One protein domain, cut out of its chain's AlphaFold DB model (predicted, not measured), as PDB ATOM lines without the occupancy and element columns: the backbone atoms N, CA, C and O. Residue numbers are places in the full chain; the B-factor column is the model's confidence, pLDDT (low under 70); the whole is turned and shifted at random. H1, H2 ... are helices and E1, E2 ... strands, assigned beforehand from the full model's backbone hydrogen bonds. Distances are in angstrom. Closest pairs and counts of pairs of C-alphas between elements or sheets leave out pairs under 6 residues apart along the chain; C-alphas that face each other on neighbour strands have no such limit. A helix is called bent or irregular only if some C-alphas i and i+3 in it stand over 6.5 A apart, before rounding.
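What this domain is: This is residues 18 to 140 of the 219 residues of an uncharacterized protein of Streptomyces sp. M1013 (UniProt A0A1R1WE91). An elongated body with two ends: at one end H2, H3 and H6 make a triangle of steeply tilted helices, at the other a small two-stranded sheet, E1 and E2, has H5 packed on E1. The short H1 sits between the two ends, and the link of residues 110 to 124 runs back from H5 to H6. The printed part has 123 residues, with six named helices and two named strands in the order E1, H1, H2, H3, E2, H4, H5, H6. The sheet is antiparallel, in the order E1, E2, and the class is mostly helix. The whole is compact, with a radius of gyration of the C-alphas of 14.7 A, and spans 45 by 27 by 21 A.

How they stand to each other: Strands E1, residues 35 to 37, and E2, residues 86 to 88, are antiparallel neighbours at 144 degrees. N 35 and O 88 are within hydrogen-bond range at 2.8 A, as are N 37 and O 86 at 2.9 A. The closest C-alphas of E1 and H5, residues 100 to 109, are those of Tyr 35 and Arg 104, 4.7 A apart. H1, residues 39 to 43, touches H3, residues 65 to 80, which meets it with residues 76 to 80 alone; the closest C-alphas, of Thr 39 and Ala 80, are 6.4 A apart. H2, residues 46 to 60, touches H6, residues 125 to 136, at a steep tilt of 50 degrees, the same way, with the C-alphas of Gln 46 and Phe 127 closest at 4.7 A. H2 and H3 are close but not clearly touching, the C-alphas of Val 60 and Gln 68 closest at 6.1 A. H4, residues 92 to 95, only just touches H2, with 3 pairs of C-alphas within 8 A; the closest, of Ala 47 and Phe 95, are 4.9 A apart. H3 and H5 are apart. In H1, H3, H5 and H6 every O i to N i+4 pair is within hydrogen-bond range, in H2 9 of 11, and H4 is too short for such a pair.

Where its parts are: E1 begins at C-alpha 35, (-46.718, 51.507, 29.006). H3 is 22.7 A long, H2 18.2 A, H6 15.7 A and H5 14.1 A. H2 is irregular: C-alphas 55 and 58 are 7.7 A apart. H6 ends at C-alpha 136, (-49.358, 22.394, 24.797).

The domain as a whole: The two C-alphas farthest apart, of Ser 64 and His 109, are 45.4 A apart. The printed part has no cut. The link from H5 to H6 is long, with 15 residues; the other links between named elements are tight. Residues 20 to 21 pair antiparallel with 28 to 29. The mean pLDDT of the printed part is 95.0, and residue 18 is under 70.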
ATOM      1  N   THR A  18     -52.524  60.201  17.520       58.97
ATOM      2  CA  THR A  18     -52.090  59.053  16.708       58.97
ATOM      3  C   THR A  18     -52.314  57.788  17.532       58.97
ATOM      4  O   THR A  18     -51.554  57.507  18.460       58.97
ATOM      5  N   VAL A  19     -53.403  57.076  17.249       76.81
ATOM      6  CA  VAL A  19     -53.762  55.835  17.936       76.81
ATOM      7  C   VAL A  19     -52.782  54.753  17.483       76.81
ATOM      8  O   VAL A  19     -52.771  54.379  16.311       76.81
ATOM      9  N   GLY A  20     -51.918  54.308  18.397       90.06
ATOM     10  CA  GLY A  20     -51.081  53.126  18.204       90.06
ATOM     11  C   GLY A  20     -51.871  51.852  18.499       90.06
ATOM     12  O   GLY A  20     -53.086  51.894  18.695       90.06
ATOM     13  N   LEU A  21     -51.182  50.716  18.562       95.75
ATOM     14  CA  LEU A  21     -51.758  49.446  19.003       95.75
ATOM     15  C   LEU A  21     -51.025  48.954  20.252       95.75
ATOM     16  O   LEU A  21     -49.882  49.340  20.511       95.75
ATOM     17  N   CYS A  22     -51.691  48.113  21.037       97.38
ATOM     18  CA  CYS A  22     -51.008  47.306  22.034       97.38
ATOM     19  C   CYS A  22     -50.281  46.143  21.352       97.38
ATOM     20  O   CYS A  22     -50.923  45.330  20.694       97.38
ATOM     21  N   ASP A  23     -48.985  45.980  21.603       97.06
ATOM     22  CA  ASP A  23     -48.174  44.929  20.973       97.06
ATOM     23  C   ASP A  23     -48.481  43.504  21.482       97.06
ATOM     24  O   ASP A  23     -47.951  42.519  20.968       97.06
ATOM     25  N   CYS A  24     -49.333  43.360  22.504       96.56
ATOM     26  CA  CYS A  24     -49.782  42.059  23.012       96.56
ATOM     27  C   CYS A  24     -51.155  41.641  22.477       96.56
ATOM     28  O   CYS A  24     -51.334  40.489  22.087       96.56
ATOM     29  N   CYS A  25     -52.143  42.542  22.498       95.81
ATOM     30  CA  CYS A  25     -53.522  42.218  22.112       95.81
ATOM     31  C   CYS A  25     -53.981  42.863  20.802       95.81
ATOM     32  O   CYS A  25     -55.074  42.550  20.343       95.81
ATOM     33  N   ASN A  26     -53.168  43.733  20.198       95.38
ATOM     34  CA  ASN A  26     -53.502  44.546  19.026       95.38
ATOM     35  C   ASN A  26     -54.710  45.480  19.210       95.38
ATOM     36  O   ASN A  26     -55.233  46.003  18.226       95.38
ATOM     37  N   ASP A  27     -55.148  45.729  20.449       95.12
ATOM     38  CA  ASP A  27     -56.202  46.710  20.706       95.12
ATOM     39  C   ASP A  27     -55.686  48.135  20.436       95.12
ATOM     40  O   ASP A  27     -54.521  48.429  20.732       95.12
ATOM     41  N   PRO A  28     -56.537  49.040  19.918       95.62
ATOM     42  CA  PRO A  28     -56.204  50.452  19.783       95.62
ATOM     43  C   PRO A  28     -55.742  51.050  21.111       95.62
ATOM     44  O   PRO A  28     -56.414  50.909  22.136       95.62
ATOM     45  N   LEU A  29     -54.603  51.734  21.087       95.12
ATOM     46  CA  LEU A  29     -53.944  52.230  22.283       95.12
ATOM     47  C   LEU A  29     -53.422  53.647  22.068       95.12
ATOM     48  O   LEU A  29     -52.504  53.901  21.285       95.12
ATOM     49  N   GLU A  30     -54.009  54.589  22.799       94.75
ATOM     50  CA  GLU A  30     -53.471  55.939  22.891       94.75
ATOM     51  C   GLU A  30     -52.171  55.922  23.691       94.75
ATOM     52  O   GLU A  30     -52.054  55.240  24.709       94.75
ATOM     53  N   ARG A  31     -51.194  56.717  23.254       92.81
ATOM     54  CA  ARG A  31     -49.868  56.772  23.877       92.81
ATOM     55  C   ARG A  31     -49.918  57.134  25.368       92.81
ATOM     56  O   ARG A  31     -49.159  56.582  26.152       92.81
ATOM     57  N   THR A  32     -50.845  58.001  25.775       94.56
ATOM     58  CA  THR A  32     -51.094  58.365  27.185       94.56
ATOM     59  C   THR A  32     -51.633  57.208  28.024       94.56
ATOM     60  O   THR A  32     -51.545  57.249  29.247       94.56
ATOM     61  N   HIS A  33     -52.172  56.170  27.383       95.00
ATOM     62  CA  HIS A  33     -52.665  54.944  28.006       95.00
ATOM     63  C   HIS A  33     -51.760  53.732  27.732       95.00
ATOM     64  O   HIS A  33     -52.054  52.637  28.225       95.00
ATOM     65  N   ALA A  34     -50.606  53.916  27.079       96.69
ATOM     66  CA  ALA A  34     -49.583  52.886  26.899       96.69
ATOM     67  C   ALA A  34     -48.524  52.875  28.012       96.69
ATOM     68  O   ALA A  34     -48.210  53.908  28.605       96.69
ATOM     69  N   TYR A  35     -47.972  51.701  28.289       97.38
ATOM     70  CA  TYR A  35     -46.718  51.507  29.006       97.38
ATOM     71  C   TYR A  35     -45.642  51.148  27.990       97.38
ATOM     72  O   TYR A  35     -45.874  50.267  27.165       97.38
ATOM     73  N   TYR A  36     -44.485  51.805  28.042       97.62
ATOM     74  CA  TYR A  36     -43.345  51.462  27.190       97.62
ATOM     75  C   TYR A  36     -42.384  50.547  27.938       97.62
ATOM     76  O   TYR A  36     -41.757  50.958  28.915       97.62
ATOM     77  N   LEU A  37     -42.275  49.300  27.474       97.75
ATOM     78  CA  LEU A  37     -41.425  48.273  28.073       97.75
ATOM     79  C   LEU A  37     -40.261  47.895  27.146       97.75
ATOM     80  O   LEU A  37     -40.437  47.856  25.928       97.75
ATOM     81  N   PRO A  38     -39.073  47.577  27.691       97.44
ATOM     82  CA  PRO A  38     -37.970  47.061  26.890       97.44
ATOM     83  C   PRO A  38     -38.238  45.611  26.467       97.44
ATOM     84  O   PRO A  38     -38.844  44.844  27.220       97.44
ATOM     85  N   THR A  39     -37.690  45.178  25.327       97.19
ATOM     86  CA  THR A  39     -37.800  43.785  24.839       97.19
ATOM     87  C   THR A  39     -37.386  42.751  25.890       97.19
ATOM     88  O   THR A  39     -37.995  41.686  25.983       97.19
ATOM     89  N   ARG A  40     -36.410  43.075  26.751       96.50
ATOM     90  CA  ARG A  40     -36.017  42.220  27.882       96.50
ATOM     91  C   ARG A  40     -37.196  41.863  28.796       96.50
ATOM     92  O   ARG A  40     -37.301  40.717  29.216       96.50
ATOM     93  N   ALA A  41     -38.075  42.815  29.108       95.94
ATOM     94  CA  ALA A  41     -39.239  42.563  29.962       95.94
ATOM     95  C   ALA A  41     -40.240  41.609  29.291       95.94
ATOM     96  O   ALA A  41     -40.888  40.814  29.969       95.94
ATOM     97  N   ILE A  42     -40.321  41.659  27.958       97.00
ATOM     98  CA  ILE A  42     -41.212  40.820  27.159       97.00
ATOM     99  C   ILE A  42     -40.718  39.379  27.129       97.00
ATOM    100  O   ILE A  42     -41.453  38.466  27.502       97.00
ATOM    101  N   VAL A  43     -39.450  39.166  26.763       96.50
ATOM    102  CA  VAL A  43     -38.896  37.807  26.641       96.50
ATOM    103  C   VAL A  43     -38.798  37.078  27.985       96.50
ATOM    104  O   VAL A  43     -38.835  35.850  28.004       96.50
ATOM    105  N   LEU A  44     -38.711  37.816  29.099       94.69
ATOM    106  CA  LEU A  44     -38.690  37.272  30.464       94.69
ATOM    107  C   LEU A  44     -40.092  37.116  31.083       94.69
ATOM    108  O   LEU A  44     -40.214  36.813  32.269       94.69
ATOM    109  N   SER A  45     -41.164  37.332  30.317       95.44
ATOM    110  CA  SER A  45     -42.532  37.139  30.796       95.44
ATOM    111  C   SER A  45     -43.100  35.813  30.306       95.44
ATOM    112  O   SER A  45     -43.480  35.665  29.146       95.44
ATOM    113  N   GLN A  46     -43.243  34.853  31.222       95.31
ATOM    114  CA  GLN A  46     -43.950  33.606  30.926       95.31
ATOM    115  C   GLN A  46     -45.419  33.885  30.562       95.31
ATOM    116  O   GLN A  46     -45.967  33.245  29.670       95.31
ATOM    117  N   ALA A  47     -46.058  34.868  31.206       95.31
ATOM    118  CA  ALA A  47     -47.452  35.226  30.937       95.31
ATOM    119  C   ALA A  47     -47.665  35.743  29.502       95.31
ATOM    120  O   ALA A  47     -48.655  35.387  28.863       95.31
ATOM    121  N   TYR A  48     -46.725  36.544  28.989       97.06
ATOM    122  CA  TYR A  48     -46.729  36.981  27.594       97.06
ATOM    123  C   TYR A  48     -46.642  35.782  26.647       97.06
ATOM    124  O   TYR A  48     -47.477  35.649  25.752       97.06
ATOM    125  N   TRP A  49     -45.687  34.877  26.880       97.75
ATOM    126  CA  TRP A  49     -45.520  33.680  26.058       97.75
ATOM    127  C   TRP A  49     -46.758  32.779  26.084       97.75
ATOM    128  O   TRP A  49     -47.178  32.294  25.037       97.75
ATOM    129  N   GLU A  50     -47.397  32.602  27.243       96.44
ATOM    130  CA  GLU A  50     -48.647  31.839  27.358       96.44
ATOM    131  C   GLU A  50     -49.748  32.446  26.495       96.44
ATOM    132  O   GLU A  50     -50.450  31.721  25.790       96.44
ATOM    133  N   SER A  51     -49.879  33.775  26.512       96.38
ATOM    134  CA  SER A  51     -50.835  34.482  25.664       96.38
ATOM    135  C   SER A  51     -50.498  34.307  24.181       96.38
ATOM    136  O   SER A  51     -51.370  33.931  23.398       96.38
ATOM    137  N   ALA A  52     -49.239  34.526  23.794       96.88
ATOM    138  CA  ALA A  52     -48.780  34.418  22.411       96.88
ATOM    139  C   ALA A  52     -49.000  33.007  21.838       96.88
ATOM    140  O   ALA A  52     -49.577  32.862  20.761       96.88
ATOM    141  N   PHE A  53     -48.627  31.964  22.583       97.94
ATOM    142  CA  PHE A  53     -48.845  30.577  22.176       97.94
ATOM    143  C   PHE A  53     -50.320  30.180  22.197       97.94
ATOM    144  O   PHE A  53     -50.764  29.446  21.318       97.94
ATOM    145  N   SER A  54     -51.112  30.675  23.151       97.06
ATOM    146  CA  SER A  54     -52.554  30.391  23.180       97.06
ATOM    147  C   SER A  54     -53.269  30.939  21.944       97.06
ATOM    148  O   SER A  54     -54.166  30.280  21.420       97.06
ATOM    149  N   LEU A  55     -52.857  32.111  21.445       94.44
ATOM    150  CA  LEU A  55     -53.415  32.710  20.228       94.44
ATOM    151  C   LEU A  55     -53.119  31.880  18.974       94.44
ATOM    152  O   LEU A  55     -53.932  31.857  18.051       94.44
ATOM    153  N   THR A  56     -51.979  31.188  18.935       94.50
ATOM    154  CA  THR A  56     -51.546  30.410  17.766       94.50
ATOM    155  C   THR A  56     -51.736  28.905  17.918       94.50
ATOM    156  O   THR A  56     -51.558  28.179  16.941       94.50
ATOM    157  N   LYS A  57     -52.185  28.430  19.086       96.31
ATOM    158  CA  LYS A  57     -52.324  27.007  19.419       96.31
ATOM    159  C   LYS A  57     -53.038  26.195  18.342       96.31
ATOM    160  O   LYS A  57     -52.511  25.177  17.915       96.31
ATOM    161  N   GLY A  58     -54.198  26.657  17.871       96.38
ATOM    162  CA  GLY A  58     -54.979  25.922  16.870       96.38
ATOM    163  C   GLY A  58     -54.246  25.726  15.538       96.38
ATOM    164  O   GLY A  58     -54.437  24.706  14.891       96.38
ATOM    165  N   MET A  59     -53.389  26.673  15.144       97.12
ATOM    166  CA  MET A  59     -52.541  26.549  13.955       97.12
ATOM    167  C   MET A  59     -51.326  25.660  14.237       97.12
ATOM    168  O   MET A  59     -51.023  24.777  13.442       97.12
ATOM    169  N   VAL A  60     -50.676  25.842  15.388       96.88
ATOM    170  CA  VAL A  60     -49.488  25.073  15.792       96.88
ATOM    171  C   VAL A  60     -49.809  23.586  15.985       96.88
ATOM    172  O   VAL A  60     -49.005  22.741  15.603       96.88
ATOM    173  N   ASP A  61     -50.994  23.246  16.499       96.88
ATOM    174  CA  ASP A  61     -51.442  21.858  16.682       96.88
ATOM    175  C   ASP A  61     -51.602  21.093  15.347       96.88
ATOM    176  O   ASP A  61     -51.617  19.864  15.351       96.88
ATOM    177  N   LEU A  62     -51.696  21.795  14.206       97.62
ATOM    178  CA  LEU A  62     -51.761  21.192  12.864       97.62
ATOM    179  C   LEU A  62     -50.379  20.925  12.250       97.62
ATOM    180  O   LEU A  62     -50.288  20.266  11.214       97.62
ATOM    181  N   LEU A  63     -49.316  21.456  12.852       97.56
ATOM    182  CA  LEU A  63     -47.947  21.321  12.363       97.56
ATOM    183  C   LEU A  63     -47.328  19.996  12.821       97.56
ATOM    184  O   LEU A  63     -47.649  19.484  13.897       97.56
ATOM    185  N   SER A  64     -46.372  19.476  12.048       97.75
ATOM    186  CA  SER A  64     -45.507  18.387  12.517       97.75
ATOM    187  C   SER A  64     -44.661  18.832  13.714       97.75
ATOM    188  O   SER A  64     -44.402  20.019  13.902       97.75
ATOM    189  N   GLU A  65     -44.171  17.889  14.520       96.06
ATOM    190  CA  GLU A  65     -43.347  18.216  15.691       96.06
ATOM    191  C   GLU A  65     -42.130  19.081  15.323       96.06
ATOM    192  O   GLU A  65     -41.862  20.088  15.974       96.06
ATOM    193  N   GLN A  66     -41.436  18.759  14.228       97.31
ATOM    194  CA  GLN A  66     -40.285  19.540  13.772       97.31
ATOM    195  C   GLN A  66     -40.665  20.985  13.410       97.31
ATOM    196  O   GLN A  66     -39.924  21.920  13.720       97.31
ATOM    197  N   GLU A  67     -41.824  21.188  12.786       98.06
ATOM    198  CA  GLU A  67     -42.335  22.519  12.455       98.06
ATOM    199  C   GLU A  67     -42.772  23.295  13.698       98.06
ATOM    200  O   GLU A  67     -42.541  24.500  13.761       98.06
ATOM    201  N   GLN A  68     -43.332  22.619  14.703       97.88
ATOM    202  CA  GLN A  68     -43.652  23.231  15.994       97.88
ATOM    203  C   GLN A  68     -42.387  23.718  16.711       97.88
ATOM    204  O   GLN A  68     -42.356  24.846  17.203       97.88
ATOM    205  N   LEU A  69     -41.322  22.908  16.730       96.56
ATOM    206  CA  LEU A  69     -40.039  23.292  17.333       96.56
ATOM    207  C   LEU A  69     -39.373  24.446  16.572       96.56
ATOM    208  O   LEU A  69     -38.796  25.342  17.193       96.56
ATOM    209  N   ARG A  70     -39.483  24.460  15.236       97.62
ATOM    210  CA  ARG A  70     -39.038  25.594  14.413       97.62
ATOM    211  C   ARG A  70     -39.833  26.855  14.746       97.62
ATOM    212  O   ARG A  70     -39.223  27.887  15.002       97.62
ATOM    213  N   TYR A  71     -41.160  26.759  14.808       97.50
ATOM    214  CA  TYR A  71     -42.039  27.874  15.162       97.50
ATOM    215  C   TYR A  71     -41.701  28.455  16.543       97.50
ATOM    216  O   TYR A  71     -41.581  29.670  16.684       97.50
ATOM    217  N   PHE A  72     -41.487  27.597  17.547       98.12
ATOM    218  CA  PHE A  72     -41.048  28.012  18.880       98.12
ATOM    219  C   PHE A  72     -39.763  28.852  18.822       98.12
ATOM    220  O   PHE A  72     -39.712  29.953  19.375       98.12
ATOM    221  N   GLY A  73     -38.735  28.354  18.123       97.44
ATOM    222  CA  GLY A  73     -37.455  29.049  17.985       97.44
ATOM    223  C   GLY A  73     -37.575  30.365  17.216       97.44
ATOM    224  O   GLY A  73     -37.068  31.390  17.667       97.44
ATOM    225  N   GLU A  74     -38.276  30.363  16.083       97.44
ATOM    226  CA  GLU A  74     -38.483  31.553  15.253       97.44
ATOM    227  C   GLU A  74     -39.235  32.649  16.006       97.44
ATOM    228  O   GLU A  74     -38.801  33.801  15.986       97.44
ATOM    229  N   LEU A  75     -40.313  32.307  16.719       97.31
ATOM    230  CA  LEU A  75     -41.066  33.285  17.500       97.31
ATOM    231  C   LEU A  75     -40.193  33.902  18.601       97.31
ATOM    232  O   LEU A  75     -40.177  35.123  18.756       97.31
ATOM    233  N   LEU A  76     -39.416  33.083  19.318       97.44
ATOM    234  CA  LEU A  76     -38.469  33.568  20.323       97.44
ATOM    235  C   LEU A  76     -37.435  34.527  19.717       97.44
ATOM    236  O   LEU A  76     -37.217  35.613  20.255       97.44
ATOM    237  N   HIS A  77     -36.832  34.158  18.585       97.81
ATOM    238  CA  HIS A  77     -35.855  34.992  17.888       97.81
ATOM    239  C   HIS A  77     -36.457  36.313  17.395       97.81
ATOM    240  O   HIS A  77     -35.854  37.367  17.596       97.81
ATOM    241  N   VAL A  78     -37.643  36.280  16.781       97.31
ATOM    242  CA  VAL A  78     -38.319  37.483  16.274       97.31
ATOM    243  C   VAL A  78     -38.643  38.438  17.418       97.31
ATOM    244  O   VAL A  78     -38.306  39.620  17.327       97.31
ATOM    245  N   THR A  79     -39.213  37.943  18.517       97.44
ATOM    246  CA  THR A  79     -39.508  38.765  19.700       97.44
ATOM    247  C   THR A  79     -38.230  39.334  20.315       97.44
ATOM    248  O   THR A  79     -38.158  40.535  20.554       97.44
ATOM    249  N   ALA A  80     -37.189  38.516  20.513       97.56
ATOM    250  CA  ALA A  80     -35.917  38.964  21.089       97.56
ATOM    251  C   ALA A  80     -35.169  39.974  20.199       97.56
ATOM    252  O   ALA A  80     -34.382  40.775  20.699       97.56
ATOM    253  N   SER A  81     -35.430  39.970  18.888       97.31
ATOM    254  CA  SER A  81     -34.813  40.893  17.929       97.31
ATOM    255  C   SER A  81     -35.443  42.289  17.896       97.31
ATOM    256  O   SER A  81     -34.886  43.180  17.249       97.31
ATOM    257  N   GLN A  82     -36.574  42.500  18.582       96.31
ATOM    258  CA  GLN A  82     -37.264  43.789  18.589       96.31
ATOM    259  C   GLN A  82     -36.389  44.880  19.210       96.31
ATOM    260  O   GLN A  82     -35.836  44.723  20.299       96.31
ATOM    261  N   ARG A  83     -36.252  45.997  18.487       94.31
ATOM    262  CA  ARG A  83     -35.346  47.110  18.835       94.31
ATOM    263  C   ARG A  83     -36.054  48.354  19.361       94.31
ATOM    264  O   ARG A  83     -35.390  49.352  19.636       94.31
ATOM    265  N   HIS A  84     -37.376  48.318  19.401       92.69
ATOM    266  CA  HIS A  84     -38.211  49.427  19.823       92.69
ATOM    267  C   HIS A  84     -38.952  49.038  21.094       92.69
ATOM    268  O   HIS A  84     -39.290  47.867  21.274       92.69
ATOM    269  N   ALA A  85     -39.227  50.038  21.926       96.00
ATOM    270  CA  ALA A  85     -40.063  49.870  23.098       96.00
ATOM    271  C   ALA A  85     -41.421  49.274  22.714       96.00
ATOM    272  O   ALA A  85     -42.053  49.703  21.747       96.00
ATOM    273  N   TRP A  86     -41.863  48.315  23.515       97.50
ATOM    274  CA  TRP A  86     -43.158  47.676  23.375       97.50
ATOM    275  C   TRP A  86     -44.229  48.539  24.031       97.50
ATOM    276  O   TRP A  86     -44.107  48.902  25.200       97.50
ATOM    277  N   SER A  87     -45.280  48.842  23.283       97.50
ATOM    278  CA  SER A  87     -46.465  49.587  23.680       97.50
ATOM    279  C   SER A  87     -47.506  48.642  24.282       97.50
ATOM    280  O   SER A  87     -48.179  47.880  23.585       97.50
ATOM    281  N   ILE A  88     -47.648  48.669  25.605       97.94
ATOM    282  CA  ILE A  88     -48.470  47.723  26.369       97.94
ATOM    283  C   ILE A  88     -49.669  48.441  27.003       97.94
ATOM    284  O   ILE A  88     -49.507  49.472  27.652       97.94
ATOM    285  N   CYS A  89     -50.886  47.913  26.834       96.75
ATOM    286  CA  CYS A  89     -52.083  48.456  27.488       96.75
ATOM    287  C   CYS A  89     -52.171  48.035  28.965       96.75
ATOM    288  O   CYS A  89     -51.465  47.126  29.398       96.75
ATOM    289  N   GLU A  90     -53.072  48.654  29.733       94.38
ATOM    290  CA  GLU A  90     -53.285  48.327  31.154       94.38
ATOM    291  C   GLU A  90     -53.522  46.831  31.396       94.38
ATOM    292  O   GLU A  90     -52.853  46.219  32.229       94.38
ATOM    293  N   ASP A  91     -54.411  46.227  30.605       93.81
ATOM    294  CA  ASP A  91     -54.783  44.820  30.749       93.81
ATOM    295  C   ASP A  91     -53.611  43.876  30.444       93.81
ATOM    296  O   ASP A  91     -53.388  42.901  31.159       93.81
ATOM    297  N   CYS A  92     -52.835  44.153  29.391       96.31
ATOM    298  CA  CYS A  92     -51.651  43.352  29.060       96.31
ATOM    299  C   CYS A  92     -50.473  43.651  30.000       96.31
ATOM    300  O   CYS A  92     -49.569  42.829  30.132       96.31
ATOM    301  N   GLY A  93     -50.504  44.782  30.712       95.00
ATOM    302  CA  GLY A  93     -49.563  45.116  31.776       95.00
ATOM    303  C   GLY A  93     -49.547  44.086  32.911       95.00
ATOM    304  O   GLY A  93     -48.554  43.980  33.623       95.00
ATOM    305  N   GLU A  94     -50.597  43.275  33.070       93.56
ATOM    306  CA  GLU A  94     -50.616  42.166  34.036       93.56
ATOM    307  C   GLU A  94     -49.635  41.035  33.707       93.56
ATOM    308  O   GLU A  94     -49.326  40.215  34.572       93.56
ATOM    309  N   PHE A  95     -49.130  40.968  32.473       94.62
ATOM    310  CA  PHE A  95     -48.143  39.961  32.085       94.62
ATOM    311  C   PHE A  95     -46.753  40.259  32.652       94.62
ATOM    312  O   PHE A  95     -45.884  39.382  32.670       94.62
ATOM    313  N   PHE A  96     -46.520  41.484  33.116       93.31
ATOM    314  CA  PHE A  96     -45.189  41.989  33.412       93.31
ATOM    315  C   PHE A  96     -45.113  42.537  34.841       93.31
ATOM    316  O   PHE A  96     -46.069  43.104  35.377       93.31
ATOM    317  N   VAL A  97     -43.937  42.402  35.451       90.50
ATOM    318  CA  VAL A  97     -43.587  43.069  36.712       90.50
ATOM    319  C   VAL A  97     -42.662  44.229  36.363       90.50
ATOM    320  O   VAL A  97     -41.556  44.008  35.876       90.50
ATOM    321  N   PHE A  98     -43.139  45.457  36.547       92.81
ATOM    322  CA  PHE A  98     -42.424  46.686  36.204       92.81
ATOM    323  C   PHE A  98     -42.990  47.882  36.977       92.81
ATOM    324  O   PHE A  98     -44.111  47.830  37.497       92.81
ATOM    325  N   ASP A  99     -42.212  48.963  37.014       93.25
ATOM    326  CA  ASP A  99     -42.641  50.266  37.513       93.25
ATOM    327  C   ASP A  99     -43.581  50.927  36.494       93.25
ATOM    328  O   ASP A  99     -43.170  51.332  35.401       93.25
ATOM    329  N   ARG A 100     -44.869  50.985  36.844       92.88
ATOM    330  CA  ARG A 100     -45.928  51.495  35.967       92.88
ATOM    331  C   ARG A 100     -45.815  52.988  35.726       92.88
ATOM    332  O   ARG A 100     -46.031  53.407  34.593       92.88
ATOM    333  N   ASP A 101     -45.446  53.763  36.737       93.62
ATOM    334  CA  ASP A 101     -45.348  55.216  36.622       93.62
ATOM    335  C   ASP A 101     -44.196  55.587  35.684       93.62
ATOM    336  O   ASP A 101     -44.378  56.356  34.741       93.62
ATOM    337  N   THR A 102     -43.047  54.931  35.845       95.50
ATOM    338  CA  THR A 102     -41.885  55.099  34.962       95.50
ATOM    339  C   THR A 102     -42.192  54.644  33.531       95.50
ATOM    340  O   THR A 102     -41.905  55.353  32.566       95.50
ATOM    341  N   ALA A 103     -42.820  53.477  33.350       96.62
ATOM    342  CA  ALA A 103     -43.176  52.986  32.016       96.62
ATOM    343  C   ALA A 103     -44.243  53.856  31.326       96.62
ATOM    344  O   ALA A 103     -44.246  53.975  30.096       96.62
ATOM    345  N   ARG A 104     -45.148  54.465  32.103       96.19
ATOM    346  CA  ARG A 104     -46.143  55.428  31.621       96.19
ATOM    347  C   ARG A 104     -45.473  56.718  31.172       96.19
ATOM    348  O   ARG A 104     -45.799  57.221  30.099       96.19
ATOM    349  N   ASP A 105     -44.534  57.224  31.962       96.69
ATOM    350  CA  ASP A 105     -43.772  58.428  31.643       96.69
ATOM    351  C   ASP A 105     -43.014  58.278  30.317       96.69
ATOM    352  O   ASP A 105     -43.121  59.137  29.436       96.69
ATOM    353  N   HIS A 106     -42.355  57.129  30.117       96.69
ATOM    354  CA  HIS A 106     -41.698  56.805  28.852       96.69
ATOM    355  C   HIS A 106     -42.655  56.858  27.659       96.69
ATOM    356  O   HIS A 106     -42.342  57.477  26.639       96.69
ATOM    357  N   ALA A 107     -43.844  56.267  27.795       95.88
ATOM    358  CA  ALA A 107     -44.851  56.307  26.746       95.88
ATOM    359  C   ALA A 107     -45.319  57.741  26.465       95.88
ATOM    360  O   ALA A 107     -45.229  58.201  25.325       95.88
ATOM    361  N   VAL A 108     -45.746  58.483  27.492       95.19
ATOM    362  CA  VAL A 108     -46.250  59.865  27.375       95.19
ATOM    363  C   VAL A 108     -45.238  60.779  26.683       95.19
ATOM    364  O   VAL A 108     -45.610  61.543  25.788       95.19
ATOM    365  N   HIS A 109     -43.958  60.662  27.033       94.56
ATOM    366  CA  HIS A 109     -42.890  61.484  26.468       94.56
ATOM    367  C   HIS A 109     -42.285  60.912  25.178       94.56
ATOM    368  O   HIS A 109     -41.495  61.588  24.524       94.56
ATOM    369  N   GLY A 110     -42.673  59.701  24.760       91.81
ATOM    370  CA  GLY A 110     -42.081  59.021  23.605       91.81
ATOM    371  C   GLY A 110     -40.591  58.720  23.788       91.81
ATOM    372  O   GLY A 110     -39.841  58.722  22.811       91.81
ATOM    373  N   SER A 111     -40.149  58.515  25.028       94.06
ATOM    374  CA  SER A 111     -38.764  58.189  25.360       94.06
ATOM    375  C   SER A 111     -38.579  56.676  25.491       94.06
ATOM    376  O   SER A 111     -39.530  55.924  25.703       94.06
ATOM    377  N   ARG A 112     -37.342  56.205  25.305       91.94
ATOM    378  CA  ARG A 112     -37.030  54.773  25.390       91.94
ATOM    379  C   ARG A 112     -36.762  54.371  26.841       91.94
ATOM    380  O   ARG A 112     -35.998  55.075  27.505       91.94
ATOM    381  N   PRO A 113     -37.321  53.243  27.312       93.44
ATOM    382  CA  PRO A 113     -36.994  52.716  28.624       93.44
ATOM    383  C   PRO A 113     -35.534  52.255  28.690       93.44
ATOM    384  O   PRO A 113     -34.905  51.923  27.682       93.44
ATOM    385  N   ALA A 114     -34.979  52.215  29.900       89.06
ATOM    386  CA  ALA A 114     -33.642  51.675  30.117       89.06
ATOM    387  C   ALA A 114     -33.580  50.189  29.720       89.06
ATOM    388  O   ALA A 114     -34.461  49.400  30.063       89.06
ATOM    389  N   GLY A 115     -32.520  49.800  29.007       84.88
ATOM    390  CA  GLY A 115     -32.361  48.428  28.515       84.88
ATOM    391  C   GLY A 115     -33.249  48.072  27.318       84.88
ATOM    392  O   GLY A 115     -33.417  46.886  27.039       84.88
ATOM    393  N   ASP A 116     -33.818  49.068  26.629       89.69
ATOM    394  CA  ASP A 116     -34.497  48.870  25.346       89.69
ATOM    395  C   ASP A 116     -33.528  48.382  24.255       89.69
ATOM    396  O   ASP A 116     -32.337  48.714  24.258       89.69
ATOM    397  N   GLY A 117     -34.052  47.614  23.301       92.94
ATOM    398  CA  GLY A 117     -33.277  47.013  22.221       92.94
ATOM    399  C   GLY A 117     -33.345  45.488  22.170       92.94
ATOM    400  O   GLY A 117     -33.943  44.831  23.021       92.94
ATOM    401  N   ALA A 118     -32.699  44.929  21.143       96.00
ATOM    402  CA  ALA A 118     -32.616  43.488  20.957       96.00
ATOM    403  C   ALA A 118     -31.819  42.825  22.092       96.00
ATOM    404  O   ALA A 118     -30.837  43.382  22.588       96.00
ATOM    405  N   VAL A 119     -32.221  41.612  22.457       97.00
ATOM    406  CA  VAL A 119     -31.616  40.813  23.529       97.00
ATOM    407  C   VAL A 119     -31.214  39.436  23.016       97.00
ATOM    408  O   VAL A 119     -31.700  38.985  21.979       97.00
ATOM    409  N   ASP A 120     -30.324  38.756  23.740       96.56
ATOM    410  CA  ASP A 120     -30.018  37.357  23.453       96.56
ATOM    411  C   ASP A 120     -31.257  36.485  23.760       96.56
ATOM    412  O   ASP A 120     -31.715  36.468  24.910       96.56
ATOM    413  N   PRO A 121     -31.816  35.762  22.769       95.19
ATOM    414  CA  PRO A 121     -32.965  34.881  22.971       95.19
ATOM    415  C   PRO A 121     -32.708  33.776  24.002       95.19
ATOM    416  O   PRO A 121     -33.661  33.311  24.631       95.19
ATOM    417  N   SER A 122     -31.447  33.383  24.229       92.88
ATOM    418  CA  SER A 122     -31.092  32.379  25.239       92.88
ATOM    419  C   SER A 122     -31.563  32.775  26.645       92.88
ATOM    420  O   SER A 122     -31.969  31.914  27.421       92.88
ATOM    421  N   GLY A 123     -31.624  34.078  26.949       91.38
ATOM    422  CA  GLY A 123     -32.123  34.582  28.229       91.38
ATOM    423  C   GLY A 123     -33.635  34.414  28.430       91.38
ATOM    424  O   GLY A 123     -34.095  34.399  29.568       91.38
ATOM    425  N   GLY A 124     -34.413  34.279  27.350       92.94
ATOM    426  CA  GLY A 124     -35.874  34.123  27.389       92.94
ATOM    427  C   GLY A 124     -36.370  32.687  27.194       92.94
ATOM    428  O   GLY A 124     -37.545  32.408  27.431       92.94
ATOM    429  N   VAL A 125     -35.497  31.760  26.780       95.50
ATOM    430  CA  VAL A 125     -35.900  30.418  26.326       95.50
ATOM    431  C   VAL A 125     -36.657  29.618  27.387       95.50
ATOM    432  O   VAL A 125     -37.627  28.942  27.060       95.50
ATOM    433  N   LEU A 126     -36.273  29.732  28.662       93.75
ATOM    434  CA  LEU A 126     -36.919  28.991  29.750       93.75
ATOM    435  C   LEU A 126     -38.327  29.512  30.061       93.75
ATOM    436  O   LEU A 126     -39.219  28.723  30.367       93.75
ATOM    437  N   PHE A 127     -38.552  30.820  29.925       94.06
ATOM    438  CA  PHE A 127     -39.872  31.429  30.098       94.06
ATOM    439  C   PHE A 127     -40.818  31.012  28.978       94.06
ATOM    440  O   PHE A 127     -41.969  30.656  29.236       94.06
ATOM    441  N   ALA A 128     -40.314  31.004  27.743       96.38
ATOM    442  CA  ALA A 128     -41.050  30.504  26.593       96.38
ATOM    443  C   ALA A 128     -41.331  28.996  26.725       96.38
ATOM    444  O   ALA A 128     -42.450  28.561  26.475       96.38
ATOM    445  N   ALA A 129     -40.363  28.190  27.165       95.88
ATOM    446  CA  ALA A 129     -40.539  26.748  27.323       95.88
ATOM    447  C   ALA A 129     -41.571  26.389  28.406       95.88
ATOM    448  O   ALA A 129     -42.437  25.549  28.162       95.88
ATOM    449  N   ALA A 130     -41.551  27.074  29.554       93.88
ATOM    450  CA  ALA A 130     -42.555  26.893  30.606       93.88
ATOM    451  C   ALA A 130     -43.966  27.298  30.136       93.88
ATOM    452  O   ALA A 130     -44.954  26.623  30.428       93.88
ATOM    453  N   ALA A 131     -44.073  28.383  29.362       95.56
ATOM    454  CA  ALA A 131     -45.330  28.778  28.737       95.56
ATOM    455  C   ALA A 131     -45.818  27.757  27.700       95.56
ATOM    456  O   ALA A 131     -47.011  27.461  27.628       95.56
ATOM    457  N   TRP A 132     -44.902  27.199  26.910       97.06
ATOM    458  CA  TRP A 132     -45.205  26.154  25.939       97.06
ATOM    459  C   TRP A 132     -45.723  24.888  26.625       97.06
ATOM    460  O   TRP A 132     -46.749  24.353  26.211       97.06
ATOM    461  N   GLU A 133     -45.087  24.448  27.714       95.00
ATOM    462  CA  GLU A 133     -45.589  23.339  28.531       95.00
ATOM    463  C   GLU A 133     -46.996  23.624  29.057       95.00
ATOM    464  O   GLU A 133     -47.867  22.762  28.967       95.00
ATOM    465  N   HIS A 134     -47.261  24.846  29.523       93.50
ATOM    466  CA  HIS A 134     -48.592  25.218  29.994       93.50
ATOM    467  C   HIS A 134     -49.665  25.145  28.892       93.50
ATOM    468  O   HIS A 134     -50.777  24.683  29.144       93.50
ATOM    469  N   VAL A 135     -49.347  25.588  27.672       96.31
ATOM    470  CA  VAL A 135     -50.310  25.695  26.559       96.31
ATOM    471  C   VAL A 135     -50.473  24.379  25.784       96.31
ATOM    472  O   VAL A 135     -51.578  24.044  25.346       96.31
ATOM    473  N   PHE A 136     -49.392  23.621  25.602       95.75
ATOM    474  CA  PHE A 136     -49.358  22.394  24.797       95.75
ATOM    475  C   PHE A 136     -49.241  21.109  25.627       95.75
ATOM    476  O   PHE A 136     -49.325  20.018  25.062       95.75
ATOM    477  N   GLY A 137     -49.067  21.214  26.946       94.00
ATOM    478  CA  GLY A 137     -49.001  20.078  27.871       94.00
ATOM    479  C   GLY A 137     -47.691  19.288  27.822       94.00
ATOM    480  O   GLY A 137     -47.630  18.188  28.364       94.00
ATOM    481  N   ARG A 138     -46.658  19.801  27.144       93.88
ATOM    482  CA  ARG A 138     -45.340  19.159  27.021       93.88
ATOM    483  C   ARG A 138     -44.230  20.191  26.942       93.88
ATOM    484  O   ARG A 138     -44.423  21.230  26.325       93.88
ATOM    485  N   TRP A 139     -43.063  19.887  27.493       94.31
ATOM    486  CA  TRP A 139     -41.867  20.714  27.327       94.31
ATOM    487  C   TRP A 139     -41.350  20.652  25.870       94.31
ATOM    488  O   TRP A 139     -41.398  19.571  25.274       94.31
ATOM    489  N   PRO A 140     -40.853  21.752  25.265       95.12
ATOM    490  CA  PRO A 140     -40.256  21.705  23.928       95.12
ATOM    491  C   PRO A 140     -39.031  20.780  23.890       95.12
ATOM    492  O   PRO A 140     -38.075  20.979  24.636       95.12
TER     493      PRO A 140